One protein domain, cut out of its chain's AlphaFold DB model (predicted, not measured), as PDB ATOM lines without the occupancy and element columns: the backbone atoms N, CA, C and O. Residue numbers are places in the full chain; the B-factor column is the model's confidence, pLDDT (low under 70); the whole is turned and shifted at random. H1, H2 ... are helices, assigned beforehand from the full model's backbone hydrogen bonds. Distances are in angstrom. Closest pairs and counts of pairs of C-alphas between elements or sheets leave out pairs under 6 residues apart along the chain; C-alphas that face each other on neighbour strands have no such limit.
ATOM      1  N   PRO A 107     164.748 265.610 118.186       88.94
ATOM      2  CA  PRO A 107     164.012 265.482 116.935       88.94
ATOM      3  C   PRO A 107     163.037 264.301 117.026       88.94
ATOM      4  O   PRO A 107     163.342 263.177 116.623       88.94
ATOM      5  N   LEU A 108     161.858 264.553 117.589       88.38
ATOM      6  CA  LEU A 108     160.763 263.591 117.671       88.38
ATOM      7  C   LEU A 108     159.880 263.716 116.428       88.38
ATOM      8  O   LEU A 108     159.407 264.800 116.097       88.38
ATOM      9  N   THR A 109     159.658 262.601 115.734       86.19
ATOM     10  CA  THR A 109     158.788 262.547 114.545       86.19
ATOM     11  C   THR A 109     157.325 262.287 114.882       86.19
ATOM     12  O   THR A 109     156.457 262.564 114.061       86.19
ATOM     13  N   ASP A 110     157.069 261.708 116.053       88.06
ATOM     14  CA  ASP A 110     155.746 261.337 116.540       88.06
ATOM     15  C   ASP A 110     155.699 261.569 118.054       88.06
ATOM     16  O   ASP A 110     156.678 261.289 118.750       88.06
ATOM     17  N   VAL A 111     154.589 262.124 118.535       90.25
ATOM     18  CA  VAL A 111     154.386 262.527 119.929       90.25
ATOM     19  C   VAL A 111     153.022 262.016 120.363       90.25
ATOM     20  O   VAL A 111     152.002 262.421 119.808       90.25
ATOM     21  N   SER A 112     153.002 261.139 121.366       90.56
ATOM     22  CA  SER A 112     151.766 260.544 121.886       90.56
ATOM     23  C   SER A 112     151.488 260.990 123.316       90.56
ATOM     24  O   SER A 112     152.410 261.093 124.122       90.56
ATOM     25  N   THR A 113     150.218 261.214 123.655       90.69
ATOM     26  CA  THR A 113     149.797 261.435 125.047       90.69
ATOM     27  C   THR A 113     149.956 260.180 125.898       90.69
ATOM     28  O   THR A 113     150.289 260.287 127.071       90.69
ATOM     29  N   ASP A 114     149.761 258.998 125.307       89.12
ATOM     30  CA  ASP A 114     150.070 257.710 125.932       89.12
ATOM     31  C   ASP A 114     151.363 257.153 125.324       89.12
ATOM     32  O   ASP A 114     151.402 256.731 124.167       89.12
ATOM     33  N   ILE A 115     152.449 257.220 126.089       88.12
ATOM     34  CA  ILE A 115     153.776 256.774 125.654       88.12
ATOM     35  C   ILE A 115     153.918 255.245 125.781       88.12
ATOM     36  O   ILE A 115     154.688 254.637 125.035       88.12
ATOM     37  N   GLU A 116     153.179 254.609 126.693       87.38
ATOM     38  CA  GLU A 116     153.232 253.155 126.884       87.38
ATOM     39  C   GLU A 116     152.482 252.442 125.755       87.38
ATOM     40  O   GLU A 116     153.016 251.520 125.132       87.38
ATOM     41  N   ASN A 117     151.292 252.941 125.418       87.25
ATOM     42  CA  ASN A 117     150.451 252.398 124.361       87.25
ATOM     43  C   ASN A 117     150.009 253.486 123.360       87.25
ATOM     44  O   ASN A 117     148.835 253.861 123.325       87.25
ATOM     45  N   PRO A 118     150.931 254.015 122.530       88.25
ATOM     46  CA  PRO A 118     150.586 255.056 121.574       88.25
ATOM     47  C   PRO A 118     149.621 254.530 120.502       88.25
ATOM     48  O   PRO A 118     149.792 253.407 120.014       88.25
ATOM     49  N   PRO A 119     148.629 255.335 120.083       87.06
ATOM     50  CA  PRO A 119     147.705 254.941 119.033       87.06
ATOM     51  C   PRO A 119     148.448 254.769 117.703       87.06
ATOM     52  O   PRO A 119     149.135 255.673 117.231       87.06
ATOM     53  N   ALA A 120     148.290 253.607 117.071       87.44
ATOM     54  CA  ALA A 120     148.932 253.325 115.791       87.44
ATOM     55  C   ALA A 120     148.278 254.107 114.638       87.44
ATOM     56  O   ALA A 120     147.051 254.224 114.549       87.44
ATOM     57  N   PHE A 121     149.087 254.571 113.683       87.69
ATOM     58  CA  PHE A 121     148.564 255.203 112.473       87.69
ATOM     59  C   PHE A 121     147.732 254.214 111.643       87.69
ATOM     60  O   PHE A 121     148.181 253.116 111.309       87.69
ATOM     61  N   SER A 122     146.533 254.635 111.214       90.44
ATOM     62  CA  SER A 122     145.696 253.831 110.311       90.44
ATOM     63  C   SER A 122     146.446 253.494 109.018       90.44
ATOM     64  O   SER A 122     146.916 254.389 108.304       90.44
ATOM     65  N   ARG A 123     146.513 252.197 108.698       90.00
ATOM     66  CA  ARG A 123     147.129 251.651 107.474       90.00
ATOM     67  C   ARG A 123     146.132 251.482 106.322       90.00
ATOM     68  O   ARG A 123     146.451 250.860 105.313       90.00
ATOM     69  N   SER A 124     144.915 252.009 106.463       92.88
ATOM     70  CA  SER A 124     143.909 251.948 105.400       92.88
ATOM     71  C   SER A 124     144.361 252.724 104.156       92.88
ATOM     72  O   SER A 124     145.057 253.738 104.253       92.88
ATOM     73  N   ARG A 125     143.921 252.283 102.968       92.12
ATOM     74  CA  ARG A 125     144.228 252.969 101.701       92.12
ATOM     75  C   ARG A 125     143.754 254.422 101.714       92.12
ATOM     76  O   ARG A 125     144.492 255.294 101.273       92.12
ATOM     77  N   ALA A 126     142.564 254.680 102.259       94.06
ATOM     78  CA  ALA A 126     142.021 256.030 102.389       94.06
ATOM     79  C   ALA A 126     142.943 256.934 103.224       94.06
ATOM     80  O   ALA A 126     143.299 258.024 102.783       94.06
ATOM     81  N   ALA A 127     143.410 256.452 104.382       91.12
ATOM     82  CA  ALA A 127     144.323 257.211 105.231       91.12
ATOM     83  C   ALA A 127     145.711 257.398 104.593       91.12
ATOM     84  O   ALA A 127     146.351 258.427 104.787       91.12
ATOM     85  N   TRP A 128     146.182 256.424 103.812       90.00
ATOM     86  CA  TRP A 128     147.464 256.529 103.117       90.00
ATOM     87  C   TRP A 128     147.428 257.553 101.973       90.00
ATOM     88  O   TRP A 128     148.343 258.368 101.862       90.00
ATOM     89  N   VAL A 129     146.342 257.574 101.189       93.06
ATOM     90  CA  VAL A 129     146.091 258.593 100.153       93.06
ATOM     91  C   VAL A 129     145.989 259.983 100.777       93.06
ATOM     92  O   VAL A 129     146.645 260.908 100.308       93.06
ATOM     93  N   ALA A 130     145.232 260.120 101.871       90.44
ATOM     94  CA  ALA A 130     145.051 261.395 102.565       90.44
ATOM     95  C   ALA A 130     146.371 261.998 103.087       90.44
ATOM     96  O   ALA A 130     146.497 263.213 103.177       90.44
ATOM     97  N   ARG A 131     147.377 261.167 103.390       89.62
ATOM     98  CA  ARG A 131     148.722 261.604 103.813       89.62
ATOM     99  C   ARG A 131     149.712 261.775 102.655       89.62
ATOM    100  O   ARG A 131     150.921 261.782 102.884       89.62
ATOM    101  N   GLY A 132     149.239 261.830 101.410       90.81
ATOM    102  CA  GLY A 132     150.111 261.949 100.241       90.81
ATOM    103  C   GLY A 132     151.048 260.749 100.084       90.81
ATOM    104  O   GLY A 132     152.233 260.918  99.800       90.81
ATOM    105  N   TRP A 133     150.530 259.540 100.319       88.94
ATOM    106  CA  TRP A 133     151.263 258.272 100.201       88.94
ATOM    107  C   TRP A 133     152.412 258.101 101.203       88.94
ATOM    108  O   TRP A 133     153.304 257.273 101.012       88.94
ATOM    109  N   ARG A 134     152.375 258.825 102.326       87.69
ATOM    110  CA  ARG A 134     153.338 258.684 103.425       87.69
ATOM    111  C   ARG A 134     152.728 257.906 104.589       87.69
ATOM    112  O   ARG A 134     151.583 258.137 104.981       87.69
ATOM    113  N   LEU A 135     153.507 256.984 105.152       85.00
ATOM    114  CA  LEU A 135     153.173 256.280 106.388       85.00
ATOM    115  C   LEU A 135     154.258 256.593 107.429       85.00
ATOM    116  O   LEU A 135     155.404 256.178 107.230       85.00
ATOM    117  N   PRO A 136     153.935 257.349 108.495       84.94
ATOM    118  CA  PRO A 136     154.862 257.571 109.597       84.94
ATOM    119  C   PRO A 136     155.297 256.243 110.221       84.94
ATOM    120  O   PRO A 136     154.535 255.276 110.246       84.94
ATOM    121  N   ARG A 137     156.542 256.191 110.696       83.88
ATOM    122  CA  ARG A 137     157.044 255.041 111.451       83.88
ATOM    123  C   ARG A 137     156.544 255.130 112.885       83.88
ATOM    124  O   ARG A 137     156.506 256.224 113.440       83.88
ATOM    125  N   ASP A 138     156.239 253.978 113.471       83.25
ATOM    126  CA  ASP A 138     155.886 253.900 114.884       83.25
ATOM    127  C   ASP A 138     157.067 254.379 115.750       83.25
ATOM    128  O   ASP A 138     158.238 254.116 115.443       83.25
ATOM    129  N   SER A 139     156.761 255.096 116.831       85.56
ATOM    130  CA  SER A 139     157.768 255.617 117.756       85.56
ATOM    131  C   SER A 139     158.538 254.478 118.435       85.56
ATOM    132  O   SER A 139     157.950 253.550 119.001       85.56
ATOM    133  N   SER A 140     159.874 254.544 118.389       89.00
ATOM    134  CA  SER A 140     160.736 253.564 119.057       89.00
ATOM    135  C   SER A 140     160.714 253.754 120.580       89.00
ATOM    136  O   SER A 140     160.487 254.871 121.051       89.00
ATOM    137  N   PRO A 141     161.027 252.716 121.379       88.62
ATOM    138  CA  PRO A 141     161.143 252.852 122.833       88.62
ATOM    139  C   PRO A 141     162.120 253.955 123.274       88.62
ATOM    140  O   PRO A 141     161.864 254.662 124.246       88.62
ATOM    141  N   ALA A 142     163.209 254.162 122.525       90.12
ATOM    142  CA  ALA A 142     164.163 255.237 122.791       90.12
ATOM    143  C   ALA A 142     163.566 256.631 122.522       90.12
ATOM    144  O   ALA A 142     163.729 257.534 123.337       90.12
ATOM    145  N   ALA A 143     162.831 256.806 121.416       90.44
ATOM    146  CA  ALA A 143     162.150 258.068 121.111       90.44
ATOM    147  C   ALA A 143     161.067 258.396 122.151       90.44
ATOM    148  O   ALA A 143     160.925 259.541 122.569       90.44
ATOM    149  N   ARG A 144     160.354 257.372 122.627       90.25
ATOM    150  CA  ARG A 144     159.371 257.462 123.713       90.25
ATOM    151  C   ARG A 144     159.997 257.908 125.038       90.25
ATOM    152  O   ARG A 144     159.445 258.773 125.713       90.25
ATOM    153  N   ALA A 145     161.163 257.365 125.389       90.56
ATOM    154  CA  ALA A 145     161.910 257.796 126.570       90.56
ATOM    155  C   ALA A 145     162.363 259.264 126.456       90.56
ATOM    156  O   ALA A 145     162.150 260.037 127.387       90.56
ATOM    157  N   LEU A 146     162.886 259.667 125.291       92.50
ATOM    158  CA  LEU A 146     163.258 261.060 125.011       92.50
ATOM    159  C   LEU A 146     162.061 262.013 125.099       92.50
ATOM    160  O   LEU A 146     162.188 263.116 125.624       92.50
ATOM    161  N   GLN A 147     160.889 261.596 124.613       92.75
ATOM    162  CA  GLN A 147     159.666 262.386 124.739       92.75
ATOM    163  C   GLN A 147     159.282 262.591 126.206       92.75
ATOM    164  O   GLN A 147     158.966 263.713 126.592       92.75
ATOM    165  N   ARG A 148     159.324 261.532 127.021       90.75
ATOM    166  CA  ARG A 148     158.979 261.600 128.447       90.75
ATOM    167  C   ARG A 148     159.876 262.573 129.213       90.75
ATOM    168  O   ARG A 148     159.390 263.276 130.092       90.75
ATOM    169  N   GLU A 149     161.158 262.620 128.868       92.00
ATOM    170  CA  GLU A 149     162.119 263.548 129.466       92.00
ATOM    171  C   GLU A 149     161.903 264.993 128.989       92.00
ATOM    172  O   GLU A 149     161.855 265.913 129.801       92.00
ATOM    173  N   ALA A 150     161.743 265.203 127.679       91.62
ATOM    174  CA  ALA A 150     161.649 266.543 127.097       91.62
ATOM    175  C   ALA A 150     160.267 267.204 127.254       91.62
ATOM    176  O   ALA A 150     160.167 268.433 127.229       91.62
ATOM    177  N   TYR A 151     159.204 266.409 127.399       91.06
ATOM    178  CA  TYR A 151     157.817 266.874 127.429       91.06
ATOM    179  C   TYR A 151     156.980 266.197 128.533       91.06
ATOM    180  O   TYR A 151     155.950 265.585 128.234       91.06
ATOM    181  N   PRO A 152     157.359 266.327 129.817       90.31
ATOM    182  CA  PRO A 152     156.653 265.685 130.931       90.31
ATOM    183  C   PRO A 152     155.205 266.172 131.109       90.31
ATOM    184  O   PRO A 152     154.383 265.474 131.691       90.31
ATOM    185  N   GLN A 153     154.877 267.362 130.600       91.56
ATOM    186  CA  GLN A 153     153.531 267.938 130.648       91.56
ATOM    187  C   GLN A 153     152.544 267.321 129.644       91.56
ATOM    188  O   GLN A 153     151.354 267.628 129.699       91.56
TER     189      GLN A 153
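AT A GLANCE: This is residues 107 to 153 of the 164 residues of an uncharacterized protein of Methylobacterium indicum (UniProt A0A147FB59). With little regular structure, this is a long open loop with a small helix at each end: residues 118 to 124 run out to H1, and residues 131 to 140 fold back to H2. The 47 printed residues hold two named helices, H1 then H2, and no named strand; the class is all helix, with 16 residues in named elements. The whole is loose, radius of gyration of the C-alphas 12.2 A, and elongated, spanning 34 by 20 by 18 A.

IN THESE COORDINATES: Start at C-alpha 107, (164.012, 265.482, 116.935); residues 107 to 124 hold no named element. Find C-alpha 125 at (144.228, 252.969, 101.701), where H1, residues 125 to 130, begins. H2, residues 141 to 150, runs 14.3 A to C-alpha 150 at (161.649, 266.543, 127.097).

HOW THE PARTS SIT: Look from H1 to H2 and you find them apart, joined by a short link of 10 residues. In both helices every O i to N i+4 pair is within hydrogen-bond range.

THE WHOLE: The two C-alphas farthest apart, those of Arg 125 and Glu 149, are 34.7 A apart. The printed part has no cut, and no printed residue is under 70 in pLDDT.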